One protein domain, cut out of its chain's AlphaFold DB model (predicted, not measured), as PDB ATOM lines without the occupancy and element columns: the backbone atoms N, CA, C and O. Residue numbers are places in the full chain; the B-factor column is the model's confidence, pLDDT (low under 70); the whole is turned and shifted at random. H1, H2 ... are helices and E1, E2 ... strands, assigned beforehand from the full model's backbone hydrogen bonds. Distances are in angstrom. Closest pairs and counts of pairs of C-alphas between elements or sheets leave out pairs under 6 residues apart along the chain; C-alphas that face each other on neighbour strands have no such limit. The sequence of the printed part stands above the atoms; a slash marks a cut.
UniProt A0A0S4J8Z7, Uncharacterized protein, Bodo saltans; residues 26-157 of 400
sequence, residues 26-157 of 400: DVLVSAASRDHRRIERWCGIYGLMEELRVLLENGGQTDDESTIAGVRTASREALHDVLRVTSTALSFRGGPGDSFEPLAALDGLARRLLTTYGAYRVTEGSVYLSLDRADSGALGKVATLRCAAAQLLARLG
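What this domain is: This is residues 26 to 157 of the 400 residues of an uncharacterized protein of Bodo saltans (UniProt A0A0S4J8Z7). A small antiparallel sheet, E1, E3, E2, sits at one side of a mostly crossed cluster of helices. H4 is in the middle, packed on the sheet, H3 and H5, and H2 crosses H5; H1 sticks out with residues 26 to 31. The printed part has 132 residues, with helices and strands in the order H1 H2 H3 E1 H4 E2 E3 H5, mostly helix. It is compact, radius of gyration of the C-alphas 14.9 A, spans 46 by 33 by 31 A.

How they stand to each other: E3, residues 128 to 131, is the inner strand; its N 129 is 2.8 A from O 101 of E1, residues 100 to 102, within hydrogen-bond range. E2, residues 120 to 122, forms a hairpin with E3, N 121 to O 130 2.8 A. H4, residues 108 to 117, is on the sheet at a height over the sheet of 9.4 A. E1, H4, E2 form a split strand-helix-strand unit, E3 between its same-way strands, with a right-handed crossover. H3, residues 65 to 90, touches H4 with residues 75 to 82 alone, C-alphas 78 and 110 closest at 4.6 A. H5, residues 138 to 155, touches H3, closest C-alphas 83 and 146, 5.6 A, opposite ways at 36 degrees, only just steep. H2, residues 45 to 58, touches H5 at a steep tilt of 60 degrees, closest C-alphas 49 and 148, 5.5 A. H1, residues 26 to 39, is near H4 and apart from H5. Every O i to N i+4 pair is within hydrogen-bond range in H1, H2, H4 and H5; in H3, 20 of 22.

Where its parts are: H1 begins at C-alpha 26 (215.472, 214.071, 203.313). H3 spans 37.8 A and H5 26.0 A, ending at C-alpha 155 (193.195, 184.350, 203.559).

The domain as a whole: The farthest C-alphas, of Asp 64 and Gly 94, are 46.7 A apart. The printed part has no cut and no long link. Confidence is under 70 at residues 26 to 43, 59 to 63, 66 to 68 and 93 to 98.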
ATOM      1  N   ASP A  26     215.604 214.145 201.849       31.86
ATOM      2  CA  ASP A  26     215.472 214.071 203.313       31.86
ATOM      3  C   ASP A  26     214.195 213.332 203.741       31.86
ATOM      4  O   ASP A  26     214.173 212.644 204.764       31.86
ATOM      5  N   VAL A  27     213.145 213.383 202.913       39.38
ATOM      6  CA  VAL A  27     211.919 212.592 203.114       39.38
ATOM      7  C   VAL A  27     212.177 211.104 202.860       39.38
ATOM      8  O   VAL A  27     211.727 210.269 203.643       39.38
ATOM      9  N   LEU A  28     212.944 210.760 201.819       35.19
ATOM     10  CA  LEU A  28     213.282 209.369 201.496       35.19
ATOM     11  C   LEU A  28     214.241 208.745 202.520       35.19
ATOM     12  O   LEU A  28     214.036 207.600 202.915       35.19
ATOM     13  N   VAL A  29     215.231 209.495 203.015       35.88
ATOM     14  CA  VAL A  29     216.152 209.018 204.063       35.88
ATOM     15  C   VAL A  29     215.440 208.893 205.419       35.88
ATOM     16  O   VAL A  29     215.662 207.923 206.146       35.88
ATOM     17  N   SER A  30     214.517 209.805 205.749       35.62
ATOM     18  CA  SER A  30     213.710 209.716 206.977       35.62
ATOM     19  C   SER A  30     212.730 208.536 206.950       35.62
ATOM     20  O   SER A  30     212.645 207.797 207.936       35.62
ATOM     21  N   ALA A  31     212.050 208.312 205.818       40.69
ATOM     22  CA  ALA A  31     211.161 207.169 205.608       40.69
ATOM     23  C   ALA A  31     211.928 205.840 205.657       40.69
ATOM     24  O   ALA A  31     211.564 204.967 206.440       40.69
ATOM     25  N   ALA A  32     213.059 205.738 204.950       40.56
ATOM     26  CA  ALA A  32     213.916 204.555 204.988       40.56
ATOM     27  C   ALA A  32     214.431 204.254 206.406       40.56
ATOM     28  O   ALA A  32     214.460 203.097 206.806       40.56
ATOM     29  N   SER A  33     214.765 205.275 207.209       37.25
ATOM     30  CA  SER A  33     215.202 205.086 208.605       37.25
ATOM     31  C   SER A  33     214.081 204.613 209.546       37.25
ATOM     32  O   SER A  33     214.342 203.886 210.508       37.25
ATOM     33  N   ARG A  34     212.826 205.011 209.277       46.31
ATOM     34  CA  ARG A  34     211.643 204.545 210.019       46.31
ATOM     35  C   ARG A  34     211.257 203.128 209.614       46.31
ATOM     36  O   ARG A  34     210.933 202.339 210.498       46.31
ATOM     37  N   ASP A  35     211.359 202.805 208.329       48.88
ATOM     38  CA  ASP A  35     211.094 201.468 207.798       48.88
ATOM     39  C   ASP A  35     212.155 200.468 208.284       48.88
ATOM     40  O   ASP A  35     211.806 199.393 208.764       48.88
ATOM     41  N   HIS A  36     213.439 200.851 208.317       42.16
ATOM     42  CA  HIS A  36     214.514 199.991 208.833       42.16
ATOM     43  C   HIS A  36     214.325 199.636 210.319       42.16
ATOM     44  O   HIS A  36     214.409 198.471 210.699       42.16
ATOM     45  N   ARG A  37     213.974 200.623 211.164       41.38
ATOM     46  CA  ARG A  37     213.685 200.395 212.596       41.38
ATOM     47  C   ARG A  37     212.401 199.598 212.843       41.38
ATOM     48  O   ARG A  37     212.240 199.037 213.927       41.38
ATOM     49  N   ARG A  38     211.466 199.585 211.887       50.03
ATOM     50  CA  ARG A  38     210.265 198.743 211.947       50.03
ATOM     51  C   ARG A  38     210.630 197.293 211.669       50.03
ATOM     52  O   ARG A  38     210.306 196.450 212.493       50.03
ATOM     53  N   ILE A  39     211.371 197.035 210.594       46.91
ATOM     54  CA  ILE A  39     211.749 195.690 210.132       46.91
ATOM     55  C   ILE A  39     212.571 194.925 211.184       46.91
ATOM     56  O   ILE A  39     212.335 193.739 211.396       46.91
ATOM     57  N   GLU A  40     213.457 195.597 211.930       46.09
ATOM     58  CA  GLU A  40     214.254 194.959 212.996       46.09
ATOM     59  C   GLU A  40     213.431 194.446 214.195       46.09
ATOM     60  O   GLU A  40     213.924 193.624 214.966       46.09
ATOM     61  N   ARG A  41     212.179 194.894 214.383       47.78
ATOM     62  CA  ARG A  41     211.339 194.469 215.524       47.78
ATOM     63  C   ARG A  41     210.498 193.223 215.262       47.78
ATOM     64  O   ARG A  41     209.936 192.679 216.212       47.78
ATOM     65  N   TRP A  42     210.403 192.756 214.021       54.12
ATOM     66  CA  TRP A  42     209.514 191.656 213.651       54.12
ATOM     67  C   TRP A  42     210.323 190.442 213.208       54.12
ATOM     68  O   TRP A  42     210.427 190.130 212.027       54.12
ATOM     69  N   CYS A  43     210.890 189.721 214.170       54.41
ATOM     70  CA  CYS A  43     211.741 188.558 213.902       54.41
ATOM     71  C   CYS A  43     210.978 187.309 213.401       54.41
ATOM     72  O   CYS A  43     211.449 186.191 213.590       54.41
ATOM     73  N   GLY A  44     209.795 187.445 212.791       71.00
ATOM     74  CA  GLY A  44     208.990 186.288 212.401       71.00
ATOM     75  C   GLY A  44     207.939 186.553 211.330       71.00
ATOM     76  O   GLY A  44     207.489 187.678 211.115       71.00
ATOM     77  N   ILE A  45     207.508 185.462 210.693       72.25
ATOM     78  CA  ILE A  45     206.545 185.443 209.584       72.25
ATOM     79  C   ILE A  45     205.235 186.181 209.898       72.25
ATOM     80  O   ILE A  45     204.692 186.854 209.030       72.25
ATOM     81  N   TYR A  46     204.756 186.124 211.143       75.06
ATOM     82  CA  TYR A  46     203.519 186.790 211.559       75.06
ATOM     83  C   TYR A  46     203.623 188.313 211.545       75.06
ATOM     84  O   TYR A  46     202.665 188.984 211.170       75.06
ATOM     85  N   GLY A  47     204.782 188.854 211.920       76.00
ATOM     86  CA  GLY A  47     205.008 190.291 211.874       76.00
ATOM     87  C   GLY A  47     205.061 190.812 210.450       76.00
ATOM     88  O   GLY A  47     204.384 191.780 210.119       76.00
ATOM     89  N   LEU A  48     205.767 190.078 209.585       76.94
ATOM     90  CA  LEU A  48     205.776 190.345 208.154       76.94
ATOM     91  C   LEU A  48     204.361 190.277 207.569       76.94
ATOM     92  O   LEU A  48     203.964 191.166 206.830       76.94
ATOM     93  N   MET A  49     203.571 189.258 207.909       81.56
ATOM     94  CA  MET A  49     202.193 189.148 207.425       81.56
ATOM     95  C   MET A  49     201.310 190.313 207.857       81.56
ATOM     96  O   MET A  49     200.503 190.774 207.054       81.56
ATOM     97  N   GLU A  50     201.431 190.768 209.103       81.00
ATOM     98  CA  GLU A  50     200.644 191.897 209.594       81.00
ATOM     99  C   GLU A  50     201.066 193.201 208.913       81.00
ATOM    100  O   GLU A  50     200.220 193.989 208.499       81.00
ATOM    101  N   GLU A  51     202.363 193.403 208.700       81.69
ATOM    102  CA  GLU A  51     202.866 194.560 207.965       81.69
ATOM    103  C   GLU A  51     202.437 194.542 206.495       81.69
ATOM    104  O   GLU A  51     201.964 195.551 205.973       81.69
ATOM    105  N   LEU A  52     202.519 193.384 205.840       80.94
ATOM    106  CA  LEU A  52     202.004 193.185 204.490       80.94
ATOM    107  C   LEU A  52     200.501 193.457 204.429       80.94
ATOM    108  O   LEU A  52     200.058 194.166 203.533       80.94
ATOM    109  N   ARG A  53     199.721 192.953 205.393       85.81
ATOM    110  CA  ARG A  53     198.281 193.227 205.498       85.81
ATOM    111  C   ARG A  53     198.023 194.729 205.581       85.81
ATOM    112  O   ARG A  53     197.244 195.250 204.794       85.81
ATOM    113  N   VAL A  54     198.725 195.428 206.470       85.62
ATOM    114  CA  VAL A  54     198.605 196.881 206.648       85.62
ATOM    115  C   VAL A  54     199.019 197.642 205.385       85.62
ATOM    116  O   VAL A  54     198.380 198.629 205.036       85.62
ATOM    117  N   LEU A  55     200.061 197.206 204.673       80.12
ATOM    118  CA  LEU A  55     200.483 197.814 203.406       80.12
ATOM    119  C   LEU A  55     199.448 197.607 202.292       80.12
ATOM    120  O   LEU A  55     199.179 198.543 201.539       80.12
ATOM    121  N   LEU A  56     198.856 196.414 202.209       79.69
ATOM    122  CA  LEU A  56     197.803 196.080 201.245       79.69
ATOM    123  C   LEU A  56     196.510 196.860 201.545       79.69
ATOM    124  O   LEU A  56     195.860 197.349 200.627       79.69
ATOM    125  N   GLU A  57     196.167 197.032 202.823       82.12
ATOM    126  CA  GLU A  57     194.989 197.791 203.262       82.12
ATOM    127  C   GLU A  57     195.174 199.307 203.087       82.12
ATOM    128  O   GLU A  57     194.277 199.990 202.594       82.12
ATOM    129  N   ASN A  58     196.349 199.847 203.424       79.25
ATOM    130  CA  ASN A  58     196.621 201.285 203.323       79.25
ATOM    131  C   ASN A  58     196.931 201.756 201.901       79.25
ATOM    132  O   ASN A  58     196.764 202.939 201.609       79.25
ATOM    133  N   GLY A  59     197.346 200.859 201.002       65.94
ATOM    134  CA  GLY A  59     197.479 201.169 199.575       65.94
ATOM    135  C   GLY A  59     196.157 201.586 198.917       65.94
ATOM    136  O   GLY A  59     196.168 202.066 197.788       65.94
ATOM    137  N   GLY A  60     195.036 201.424 199.629       55.72
ATOM    138  CA  GLY A  60     193.686 201.643 199.142       55.72
ATOM    139  C   GLY A  60     192.833 202.661 199.883       55.72
ATOM    140  O   GLY A  60     191.614 202.526 199.833       55.72
ATOM    141  N   GLN A  61     193.423 203.638 200.581       53.59
ATOM    142  CA  GLN A  61     192.670 204.677 201.304       53.59
ATOM    143  C   GLN A  61     191.884 205.616 200.374       53.59
ATOM    144  O   GLN A  61     192.235 206.775 200.160       53.59
ATOM    145  N   THR A  62     190.775 205.123 199.849       55.44
ATOM    146  CA  THR A  62     189.698 205.923 199.273       55.44
ATOM    147  C   THR A  62     188.389 205.333 199.786       55.44
ATOM    148  O   THR A  62     188.161 204.135 199.617       55.44
ATOM    149  N   ASP A  63     187.536 206.155 200.393       59.97
ATOM    150  CA  ASP A  63     186.323 205.734 201.122       59.97
ATOM    151  C   ASP A  63     185.164 205.242 200.224       59.97
ATOM    152  O   ASP A  63     184.026 205.118 200.674       59.97
ATOM    153  N   ASP A  64     185.429 204.965 198.949       73.19
ATOM    154  CA  ASP A  64     184.431 204.520 197.981       73.19
ATOM    155  C   ASP A  64     184.435 202.981 197.891       73.19
ATOM    156  O   ASP A  64     185.474 202.349 197.686       73.19
ATOM    157  N   GLU A  65     183.266 202.360 198.060       70.88
ATOM    158  CA  GLU A  65     183.075 200.902 198.046       70.88
ATOM    159  C   GLU A  65     183.513 200.277 196.708       70.88
ATOM    160  O   GLU A  65     184.049 199.164 196.672       70.88
ATOM    161  N   SER A  66     183.384 201.036 195.613       69.19
ATOM    162  CA  SER A  66     183.910 200.656 194.298       69.19
ATOM    163  C   SER A  66     185.442 200.571 194.288       69.19
ATOM    164  O   SER A  66     186.019 199.702 193.624       69.19
ATOM    165  N   THR A  67     186.115 201.385 195.099       69.31
ATOM    166  CA  THR A  67     187.569 201.353 195.215       69.31
ATOM    167  C   THR A  67     188.060 200.242 196.131       69.31
ATOM    168  O   THR A  67     189.109 199.664 195.855       69.31
ATOM    169  N   ILE A  68     187.291 199.833 197.146       69.50
ATOM    170  CA  ILE A  68     187.648 198.684 198.002       69.50
ATOM    171  C   ILE A  68     187.823 197.406 197.161       69.50
ATOM    172  O   ILE A  68     188.771 196.638 197.364       69.50
ATOM    173  N   ALA A  69     186.945 197.179 196.179       73.94
ATOM    174  CA  ALA A  69     187.073 196.060 195.241       73.94
ATOM    175  C   ALA A  69     188.326 196.181 194.348       73.94
ATOM    176  O   ALA A  69     189.028 195.187 194.118       73.94
ATOM    177  N   GLY A  70     188.650 197.397 193.899       75.81
ATOM    178  CA  GLY A  70     189.871 197.683 193.138       75.81
ATOM    179  C   GLY A  70     191.145 197.390 193.935       75.81
ATOM    180  O   GLY A  70     192.053 196.721 193.442       75.81
ATOM    181  N   VAL A  71     191.177 197.785 195.207       76.62
ATOM    182  CA  VAL A  71     192.320 197.601 196.117       76.62
ATOM    183  C   VAL A  71     192.594 196.127 196.383       76.62
ATOM    184  O   VAL A  71     193.751 195.701 196.389       76.62
ATOM    185  N   ARG A  72     191.543 195.319 196.550       80.25
ATOM    186  CA  ARG A  72     191.681 193.861 196.702       80.25
ATOM    187  C   ARG A  72     192.260 193.211 195.450       80.25
ATOM    188  O   ARG A  72     193.077 192.301 195.568       80.25
ATOM    189  N   THR A  73     191.860 193.682 194.272       82.88
ATOM    190  CA  THR A  73     192.371 193.176 192.991       82.88
ATOM    191  C   THR A  73     193.849 193.532 192.807       82.88
ATOM    192  O   THR A  73     194.653 192.634 192.578       82.88
ATOM    193  N   ALA A  74     194.237 194.788 193.049       83.62
ATOM    194  CA  ALA A  74     195.638 195.219 192.985       83.62
ATOM    195  C   ALA A  74     196.523 194.489 194.015       83.62
ATOM    196  O   ALA A  74     197.603 193.997 193.697       83.62
ATOM    197  N   SER A  75     196.022 194.329 195.244       87.19
ATOM    198  CA  SER A  75     196.688 193.562 196.305       87.19
ATOM    199  C   SER A  75     196.928 192.109 195.900       87.19
ATOM    200  O   SER A  75     197.988 191.539 196.160       87.19
ATOM    201  N   ARG A  76     195.943 191.495 195.242       88.88
ATOM    202  CA  ARG A  76     196.034 190.127 194.738       88.88
ATOM    203  C   ARG A  76     197.088 190.002 193.640       88.88
ATOM    204  O   ARG A  76     197.888 189.070 193.693       88.88
ATOM    205  N   GLU A  77     197.089 190.904 192.665       90.38
ATOM    206  CA  GLU A  77     198.068 190.916 191.570       90.38
ATOM    207  C   GLU A  77     199.490 191.079 192.111       90.38
ATOM    208  O   GLU A  77     200.366 190.273 191.793       90.38
ATOM    209  N   ALA A  78     199.688 192.011 193.047       89.56
ATOM    210  CA  ALA A  78     200.970 192.215 193.705       89.56
ATOM    211  C   ALA A  78     201.481 190.952 194.420       89.56
ATOM    212  O   ALA A  78     202.653 190.586 194.312       89.56
ATOM    213  N   LEU A  79     200.606 190.251 195.146       90.81
ATOM    214  CA  LEU A  79     200.971 189.013 195.838       90.81
ATOM    215  C   LEU A  79     201.285 187.869 194.861       90.81
ATOM    216  O   LEU A  79     202.196 187.080 195.122       90.81
ATOM    217  N   HIS A  80     200.573 187.778 193.734       91.94
ATOM    218  CA  HIS A  80     200.893 186.812 192.680       91.94
ATOM    219  C   HIS A  80     202.266 187.084 192.056       91.94
ATOM    220  O   HIS A  80     203.039 186.138 191.880       91.94
ATOM    221  N   ASP A  81     202.601 188.347 191.797       92.75
ATOM    222  CA  ASP A  81     203.919 188.744 191.300       92.75
ATOM    223  C   ASP A  81     205.034 188.376 192.281       92.75
ATOM    224  O   ASP A  81     206.027 187.757 191.892       92.75
ATOM    225  N   VAL A  82     204.847 188.662 193.575       91.81
ATOM    226  CA  VAL A  82     205.801 188.260 194.621       91.81
ATOM    227  C   VAL A  82     205.996 186.746 194.622       91.81
ATOM    228  O   VAL A  82     207.133 186.269 194.657       91.81
ATOM    229  N   LEU A  83     204.919 185.963 194.553       91.44
ATOM    230  CA  LEU A  83     205.021 184.506 194.519       91.44
ATOM    231  C   LEU A  83     205.722 183.987 193.267       91.44
ATOM    232  O   LEU A  83     206.523 183.058 193.374       91.44
ATOM    233  N   ARG A  84     205.453 184.572 192.099       93.25
ATOM    234  CA  ARG A  84     206.124 184.210 190.846       93.25
ATOM    235  C   ARG A  84     207.628 184.451 190.959       93.25
ATOM    236  O   ARG A  84     208.402 183.515 190.782       93.25
ATOM    237  N   VAL A  85     208.029 185.665 191.335       88.81
ATOM    238  CA  VAL A  85     209.442 186.066 191.420       88.81
ATOM    239  C   VAL A  85     210.194 185.254 192.474       88.81
ATOM    240  O   VAL A  85     211.252 184.691 192.197       88.81
ATOM    241  N   THR A  86     209.623 185.106 193.671       89.44
ATOM    242  CA  THR A  86     210.238 184.291 194.733       89.44
ATOM    243  C   THR A  86     210.299 182.804 194.367       89.44
ATOM    244  O   THR A  86     211.226 182.114 194.783       89.44
ATOM    245  N   SER A  87     209.367 182.289 193.554       88.38
ATOM    246  CA  SER A  87     209.434 180.914 193.039       88.38
ATOM    247  C   SER A  87     210.579 180.695 192.072       88.38
ATOM    248  O   SER A  87     211.294 179.700 192.211       88.38
ATOM    249  N   THR A  88     210.763 181.614 191.130       85.00
ATOM    250  CA  THR A  88     211.881 181.569 190.187       85.00
ATOM    251  C   THR A  88     213.209 181.612 190.939       85.00
ATOM    252  O   THR A  88     214.068 180.765 190.711       85.00
ATOM    253  N   ALA A  89     213.336 182.506 191.923       85.06
ATOM    254  CA  ALA A  89     214.555 182.636 192.718       85.06
ATOM    255  C   ALA A  89     214.858 181.429 193.620       85.06
ATOM    256  O   ALA A  89     216.020 181.110 193.836       85.06
ATOM    257  N   LEU A  90     213.849 180.726 194.143       83.38
ATOM    258  CA  LEU A  90     214.081 179.488 194.906       83.38
ATOM    259  C   LEU A  90     214.372 178.284 194.004       83.38
ATOM    260  O   LEU A  90     215.003 177.328 194.442       83.38
ATOM    261  N   SER A  91     213.940 178.338 192.745       82.25
ATOM    262  CA  SER A  91     214.242 177.318 191.731       82.25
ATOM    263  C   SER A  91     215.560 177.593 190.998       82.25
ATOM    264  O   SER A  91     215.859 176.920 190.011       82.25
ATOM    265  N   PHE A  92     216.313 178.596 191.457       73.75
ATOM    266  CA  PHE A  92     217.509 179.142 190.830       73.75
ATOM    267  C   PHE A  92     218.526 178.057 190.453       73.75
ATOM    268  O   PHE A  92     218.955 177.271 191.299       73.75
ATOM    269  N   ARG A  93     218.953 178.040 189.182       69.62
ATOM    270  CA  ARG A  93     219.920 177.061 188.647       69.62
ATOM    271  C   ARG A  93     221.256 177.674 188.234       69.62
ATOM    272  O   ARG A  93     222.044 177.016 187.561       69.62
ATOM    273  N   GLY A  94     221.525 178.925 188.604       68.06
ATOM    274  CA  GLY A  94     222.739 179.626 188.173       68.06
ATOM    275  C   GLY A  94     222.538 180.570 186.989       68.06
ATOM    276  O   GLY A  94     223.451 181.340 186.688       68.06
ATOM    277  N   GLY A  95     221.379 180.545 186.323       68.69
ATOM    278  CA  GLY A  95     221.140 181.323 185.112       68.69
ATOM    279  C   GLY A  95     220.945 182.821 185.392       68.69
ATOM    280  O   GLY A  95     220.385 183.186 186.426       68.69
ATOM    281  N   PRO A  96     221.355 183.722 184.480       57.22
ATOM    282  CA  PRO A  96     221.072 185.151 184.614       57.22
ATOM    283  C   PRO A  96     219.560 185.430 184.635       57.22
ATOM    284  O   PRO A  96     219.102 186.198 185.471       57.22
ATOM    285  N   GLY A  97     218.761 184.734 183.819       63.16
ATOM    286  CA  GLY A  97     217.295 184.869 183.833       63.16
ATOM    287  C   GLY A  97     216.632 184.517 185.172       63.16
ATOM    288  O   GLY A  97     215.528 184.970 185.437       63.16
ATOM    289  N   ASP A  98     217.320 183.774 186.041       64.31
ATOM    290  CA  ASP A  98     216.787 183.352 187.339       64.31
ATOM    291  C   ASP A  98     216.980 184.421 188.432       64.31
ATOM    292  O   ASP A  98     216.433 184.307 189.527       64.31
ATOM    293  N   SER A  99     217.821 185.434 188.181       71.81
ATOM    294  CA  SER A  99     218.152 186.488 189.152       71.81
ATOM    295  C   SER A  99     217.572 187.848 188.814       71.81
ATOM    296  O   SER A  99     217.562 188.698 189.701       71.81
ATOM    297  N   PHE A 100     217.122 188.050 187.575       81.31
ATOM    298  CA  PHE A 100     216.647 189.338 187.086       81.31
ATOM    299  C   PHE A 100     215.174 189.280 186.695       81.31
ATOM    300  O   PHE A 100     214.776 188.439 185.896       81.31
ATOM    301  N   GLU A 101     214.392 190.236 187.189       85.69
ATOM    302  CA  GLU A 101     212.998 190.432 186.787       85.69
ATOM    303  C   GLU A 101     212.794 191.870 186.271       85.69
ATOM    304  O   GLU A 101     213.217 192.814 186.947       85.69
ATOM    305  N   PRO A 102     212.171 192.088 185.096       87.94
ATOM    306  CA  PRO A 102     211.921 193.432 184.581       87.94
ATOM    307  C   PRO A 102     210.985 194.231 185.499       87.94
ATOM    308  O   PRO A 102     209.870 193.806 185.789       87.94
ATOM    309  N   LEU A 103     211.389 195.441 185.893       88.00
ATOM    310  CA  LEU A 103     210.588 196.315 186.765       88.00
ATOM    311  C   LEU A 103     209.246 196.712 186.137       88.00
ATOM    312  O   LEU A 103     208.276 196.915 186.861       88.00
ATOM    313  N   ALA A 104     209.190 196.817 184.809       88.38
ATOM    314  CA  ALA A 104     207.968 197.140 184.075       88.38
ATOM    315  C   ALA A 104     206.930 196.003 184.088       88.38
ATOM    316  O   ALA A 104     205.763 196.254 183.809       88.38
ATOM    317  N   ALA A 105     207.348 194.772 184.400       88.75
ATOM    318  CA  ALA A 105     206.480 193.599 184.458       88.75
ATOM    319  C   ALA A 105     205.911 193.338 185.862       88.75
ATOM    320  O   ALA A 105     205.230 192.337 186.054       88.75
ATOM    321  N   LEU A 106     206.230 194.195 186.839       90.56
ATOM    322  CA  LEU A 106     205.854 194.008 188.235       90.56
ATOM    323  C   LEU A 106     204.989 195.151 188.739       90.56
ATOM    324  O   LEU A 106     205.313 196.332 188.554       90.56
ATOM    325  N   ASP A 107     203.957 194.787 189.493       92.81
ATOM    326  CA  ASP A 107     203.166 195.756 190.231       92.81
ATOM    327  C   ASP A 107     204.038 196.617 191.176       92.81
ATOM    328  O   ASP A 107     205.057 196.185 191.728       92.81
ATOM    329  N   GLY A 108     203.654 197.885 191.361       90.06
ATOM    330  CA  GLY A 108     204.379 198.830 192.214       90.06
ATOM    331  C   GLY A 108     204.534 198.356 193.660       90.06
ATOM    332  O   GLY A 108     205.593 198.560 194.266       90.06
ATOM    333  N   LEU A 109     203.513 197.690 194.201       89.50
ATOM    334  CA  LEU A 109     203.556 197.092 195.524       89.50
ATOM    335  C   LEU A 109     204.441 195.846 195.524       89.50
ATOM    336  O   LEU A 109     205.305 195.747 196.392       89.50
ATOM    337  N   ALA A 110     204.323 194.958 194.532       91.69
ATOM    338  CA  ALA A 110     205.190 193.778 194.421       91.69
ATOM    339  C   ALA A 110     206.678 194.154 194.429       91.69
ATOM    340  O   ALA A 110     207.464 193.581 195.187       91.69
ATOM    341  N   ARG A 111     207.054 195.185 193.659       93.75
ATOM    342  CA  ARG A 111     208.418 195.734 193.644       93.75
ATOM    343  C   ARG A 111     208.870 196.163 195.034       93.75
ATOM    344  O   ARG A 111     209.948 195.763 195.465       93.75
ATOM    345  N   ARG A 112     208.032 196.924 195.746       91.31
ATOM    346  CA  ARG A 112     208.326 197.385 197.108       91.31
ATOM    347  C   ARG A 112     208.512 196.206 198.062       91.31
ATOM    348  O   ARG A 112     209.481 196.183 198.811       91.31
ATOM    349  N   LEU A 113     207.640 195.201 198.000       91.19
ATOM    350  CA  LEU A 113     207.733 194.016 198.854       91.19
ATOM    351  C   LEU A 113     209.023 193.225 198.609       91.19
ATOM    352  O   LEU A 113     209.704 192.842 199.560       91.19
ATOM    353  N   LEU A 114     209.395 193.026 197.343       92.62
ATOM    354  CA  LEU A 114     210.625 192.332 196.962       92.62
ATOM    355  C   LEU A 114     211.877 193.096 197.415       92.62
ATOM    356  O   LEU A 114     212.806 192.478 197.936       92.62
ATOM    357  N   THR A 115     211.904 194.424 197.278       93.62
ATOM    358  CA  THR A 115     213.059 195.230 197.706       93.62
ATOM    359  C   THR A 115     213.172 195.361 199.219       93.62
ATOM    360  O   THR A 115     214.275 195.356 199.755       93.62
ATOM    361  N   THR A 116     212.042 195.464 199.919       91.44
ATOM    362  CA  THR A 116     212.027 195.668 201.371       91.44
ATOM    363  C   THR A 116     212.253 194.359 202.126       91.44
ATOM    364  O   THR A 116     213.012 194.340 203.091       91.44
ATOM    365  N   TYR A 117     211.639 193.258 201.679       90.25
ATOM    366  CA  TYR A 117     211.627 191.993 202.427       90.25
ATOM    367  C   TYR A 117     212.289 190.825 201.702       90.25
ATOM    368  O   TYR A 117     212.631 189.845 202.350       90.25
ATOM    369  N   GLY A 118     212.463 190.895 200.382       88.88
ATOM    370  CA  GLY A 118     212.993 189.797 199.566       88.88
ATOM    371  C   GLY A 118     214.482 189.903 199.233       88.88
ATOM    372  O   GLY A 118     214.961 189.099 198.444       88.88
ATOM    373  N   ALA A 119     215.199 190.892 199.783       91.50
ATOM    374  CA  ALA A 119     216.600 191.197 199.452       91.50
ATOM    375  C   ALA A 119     216.859 191.469 197.954       91.50
ATOM    376  O   ALA A 119     217.968 191.271 197.456       91.50
ATOM    377  N   TYR A 120     215.849 191.937 197.216       91.50
ATOM    378  CA  TYR A 120     216.051 192.402 195.845       91.50
ATOM    379  C   TYR A 120     216.572 193.837 195.833       91.50
ATOM    380  O   TYR A 120     216.196 194.669 196.656       91.50
ATOM    381  N   ARG A 121     217.403 194.154 194.843       93.25
ATOM    382  CA  ARG A 121     217.878 195.506 194.556       93.25
ATOM    383  C   ARG A 121     217.483 195.908 193.149       93.25
ATOM    384  O   ARG A 121     217.481 195.096 192.230       93.25
ATOM    385  N   VAL A 122     217.173 197.185 192.981       92.94
ATOM    386  CA  VAL A 122     216.980 197.787 191.662       92.94
ATOM    387  C   VAL A 122     218.352 197.967 191.012       92.94
ATOM    388  O   VAL A 122     219.256 198.513 191.640       92.94
ATOM    389  N   THR A 123     218.523 197.496 189.777       91.62
ATOM    390  CA  THR A 123     219.788 197.651 189.045       91.62
ATOM    391  C   THR A 123     220.064 199.115 188.702       91.62
ATOM    392  O   THR A 123     219.139 199.926 188.587       91.62
ATOM    393  N   GLU A 124     221.332 199.454 188.465       84.62
ATOM    394  CA  GLU A 124     221.710 200.746 187.884       84.62
ATOM    395  C   GLU A 124     220.983 200.916 186.538       84.62
ATOM    396  O   GLU A 124     221.039 200.046 185.669       84.62
ATOM    397  N   GLY A 125     220.187 201.977 186.405       87.12
ATOM    398  CA  GLY A 125     219.282 202.193 185.268       87.12
ATOM    399  C   GLY A 125     217.810 201.859 185.529       87.12
ATOM    400  O   GLY A 125     216.972 202.138 184.678       87.12
ATOM    401  N   SER A 126     217.469 201.302 186.696       87.81
ATOM    402  CA  SER A 126     216.079 201.057 187.113       87.81
ATOM    403  C   SER A 126     215.257 200.217 186.129       87.81
ATOM    404  O   SER A 126     214.048 200.404 185.998       87.81
ATOM    405  N   VAL A 127     215.918 199.267 185.458       90.81
ATOM    406  CA  VAL A 127     215.290 198.380 184.464       90.81
ATOM    407  C   VAL A 127     214.922 197.021 185.061       90.81
ATOM    408  O   VAL A 127     213.849 196.495 184.766       90.81
ATOM    409  N   TYR A 128     215.753 196.484 185.958       91.31
ATOM    410  CA  TYR A 128     215.550 195.164 186.554       91.31
ATOM    411  C   TYR A 128     215.588 195.199 188.084       91.31
ATOM    412  O   TYR A 128     216.238 196.050 188.696       91.31
ATOM    413  N   LEU A 129     214.914 194.229 188.699       90.56
ATOM    414  CA  LEU A 129     215.196 193.779 190.057       90.56
ATOM    415  C   LEU A 129     216.187 192.625 189.994       90.56
ATOM    416  O   LEU A 129     215.946 191.664 189.274       90.56
ATOM    417  N   SER A 130     217.266 192.719 190.762       92.31
ATOM    418  CA  SER A 130     218.258 191.662 190.945       92.31
ATOM    419  C   SER A 130     218.231 191.163 192.377       92.31
ATOM    420  O   SER A 130     218.217 191.974 193.302       92.31
ATOM    421  N   LEU A 131     218.295 189.850 192.581       90.06
ATOM    422  CA  LEU A 131     218.530 189.305 193.918       90.06
ATOM    423  C   LEU A 131     219.946 189.673 194.390       90.06
ATOM    424  O   LEU A 131     220.921 189.455 193.664       90.06
ATOM    425  N   ASP A 132     220.068 190.232 195.593       86.69
ATOM    426  CA  ASP A 132     221.358 190.597 196.173       86.69
ATOM    427  C   ASP A 132     222.094 189.366 196.704       86.69
ATOM    428  O   ASP A 132     221.906 188.939 197.839       86.69
ATOM    429  N   ARG A 133     222.954 188.782 195.868       78.94
ATOM    430  CA  ARG A 133     223.723 187.587 196.241       78.94
ATOM    431  C   ARG A 133     224.827 187.852 197.265       78.94
ATOM    432  O   ARG A 133     225.372 186.892 197.800       78.94
ATOM    433  N   ALA A 134     225.184 189.114 197.509       80.44
ATOM    434  CA  ALA A 134     226.155 189.447 198.547       80.44
ATOM    435  C   ALA A 134     225.555 189.302 199.956       80.44
ATOM    436  O   ALA A 134     226.296 189.152 200.924       80.44
ATOM    437  N   ASP A 135     224.223 189.310 200.073       80.75
ATOM    438  CA  ASP A 135     223.516 189.032 201.317       80.75
ATOM    439  C   ASP A 135     223.377 187.512 201.505       80.75
ATOM    440  O   ASP A 135     222.565 186.848 200.855       80.75
ATOM    441  N   SER A 136     224.167 186.945 202.422       75.44
ATOM    442  CA  SER A 136     224.137 185.515 202.764       75.44
ATOM    443  C   SER A 136     222.769 185.040 203.277       75.44
ATOM    444  O   SER A 136     222.481 183.843 203.239       75.44
ATOM    445  N   GLY A 137     221.898 185.960 203.706       85.62
ATOM    446  CA  GLY A 137     220.521 185.693 204.121       85.62
ATOM    447  C   GLY A 137     219.466 185.894 203.029       85.62
ATOM    448  O   GLY A 137     218.277 185.717 203.312       85.62
ATOM    449  N   ALA A 138     219.847 186.251 201.797       85.25
ATOM    450  CA  ALA A 138     218.905 186.620 200.737       85.25
ATOM    451  C   ALA A 138     217.873 185.521 200.446       85.25
ATOM    452  O   ALA A 138     216.673 185.783 200.435       85.25
ATOM    453  N   LEU A 139     218.308 184.267 200.285       84.94
ATOM    454  CA  LEU A 139     217.391 183.151 200.010       84.94
ATOM    455  C   LEU A 139     216.438 182.863 201.179       84.94
ATOM    456  O   LEU A 139     215.277 182.523 200.952       84.94
ATOM    457  N   GLY A 140     216.895 183.051 202.422       84.25
ATOM    458  CA  GLY A 140     216.042 182.936 203.607       84.25
ATOM    459  C   GLY A 140     214.925 183.981 203.592       84.25
ATOM    460  O   GLY A 140     213.753 183.636 203.730       84.25
ATOM    461  N   LYS A 141     215.276 185.239 203.310       86.69
ATOM    462  CA  LYS A 141     214.331 186.355 203.149       86.69
ATOM    463  C   LYS A 141     213.324 186.111 202.018       86.69
ATOM    464  O   LYS A 141     212.121 186.281 202.216       86.69
ATOM    465  N   VAL A 142     213.792 185.626 200.864       87.38
ATOM    466  CA  VAL A 142     212.944 185.216 199.727       87.38
ATOM    467  C   VAL A 142     211.941 184.136 200.141       87.38
ATOM    468  O   VAL A 142     210.754 184.255 199.836       87.38
ATOM    469  N   ALA A 143     212.389 183.101 200.859       85.25
ATOM    470  CA  ALA A 143     211.521 182.028 201.339       85.25
ATOM    471  C   ALA A 143     210.477 182.536 202.347       85.25
ATOM    472  O   ALA A 143     209.296 182.209 202.229       85.25
ATOM    473  N   THR A 144     210.878 183.381 203.303       84.94
ATOM    474  CA  THR A 144     209.955 183.981 204.277       84.94
ATOM    475  C   THR A 144     208.898 184.845 203.593       84.94
ATOM    476  O   THR A 144     207.707 184.688 203.875       84.94
ATOM    477  N   LEU A 145     209.304 185.709 202.657       90.56
ATOM    478  CA  LEU A 145     208.384 186.557 201.900       90.56
ATOM    479  C   LEU A 145     207.406 185.723 201.065       90.56
ATOM    480  O   LEU A 145     206.207 186.006 201.063       90.56
ATOM    481  N   ARG A 146     207.886 184.656 200.413       90.25
ATOM    482  CA  ARG A 146     207.029 183.714 199.683       90.25
ATOM    483  C   ARG A 146     205.960 183.111 200.593       90.25
ATOM    484  O   ARG A 146     204.785 183.114 200.236       90.25
ATOM    485  N   CYS A 147     206.352 182.596 201.757       85.12
ATOM    486  CA  CYS A 147     205.417 181.991 202.706       85.12
ATOM    487  C   CYS A 147     204.384 183.004 203.214       85.12
ATOM    488  O   CYS A 147     203.199 182.681 203.287       85.12
ATOM    489  N   ALA A 148     204.798 184.236 203.512       85.19
ATOM    490  CA  ALA A 148     203.877 185.283 203.941       85.19
ATOM    491  C   ALA A 148     202.877 185.660 202.831       85.19
ATOM    492  O   ALA A 148     201.671 185.719 203.079       85.19
ATOM    493  N   ALA A 149     203.350 185.837 201.592       87.25
ATOM    494  CA  ALA A 149     202.499 186.165 200.447       87.25
ATOM    495  C   ALA A 149     201.484 185.053 200.133       87.25
ATOM    496  O   ALA A 149     200.305 185.318 199.895       87.25
ATOM    497  N   ALA A 150     201.926 183.798 200.207       86.50
ATOM    498  CA  ALA A 150     201.083 182.618 200.073       86.50
ATOM    499  C   ALA A 150     199.941 182.585 201.096       86.50
ATOM    500  O   ALA A 150     198.781 182.378 200.737       86.50
ATOM    501  N   GLN A 151     200.263 182.813 202.371       85.69
ATOM    502  CA  GLN A 151     199.270 182.798 203.442       85.69
ATOM    503  C   GLN A 151     198.270 183.954 203.314       85.69
ATOM    504  O   GLN A 151     197.089 183.775 203.607       85.69
ATOM    505  N   LEU A 152     198.706 185.123 202.838       86.31
ATOM    506  CA  LEU A 152     197.802 186.244 202.566       86.31
ATOM    507  C   LEU A 152     196.835 185.937 201.419       86.31
ATOM    508  O   LEU A 152     195.639 186.175 201.569       86.31
ATOM    509  N   LEU A 153     197.304 185.339 200.320       86.19
ATOM    510  CA  LEU A 153     196.419 184.905 199.230       86.19
ATOM    511  C   LEU A 153     195.411 183.846 199.695       86.19
ATOM    512  O   LEU A 153     194.226 183.954 199.372       86.19
ATOM    513  N   ALA A 154     195.838 182.890 200.524       83.31
ATOM    514  CA  ALA A 154     194.937 181.899 201.109       83.31
ATOM    515  C   ALA A 154     193.835 182.552 201.968       83.31
ATOM    516  O   ALA A 154     192.666 182.186 201.852       83.31
ATOM    517  N   ARG A 155     194.175 183.574 202.770       84.38
ATOM    518  CA  ARG A 155     193.195 184.350 203.559       84.38
ATOM    519  C   ARG A 155     192.211 185.141 202.697       84.38
ATOM    520  O   ARG A 155     191.088 185.375 203.127       84.38
ATOM    521  N   LEU A 156     192.609 185.515 201.484       82.06
ATOM    522  CA  LEU A 156     191.734 186.140 200.491       82.06
ATOM    523  C   LEU A 156     190.866 185.117 199.727       82.06
ATOM    524  O   LEU A 156     190.174 185.491 198.782       82.06
ATOM    525  N   GLY A 157     190.888 183.835 200.114       85.56
ATOM    526  CA  GLY A 157     190.125 182.763 199.467       85.56
ATOM    527  C   GLY A 157     190.746 182.263 198.161       85.56
ATOM    528  O   GLY A 157     190.079 181.589 197.378       85.56
TER     529      GLY A 157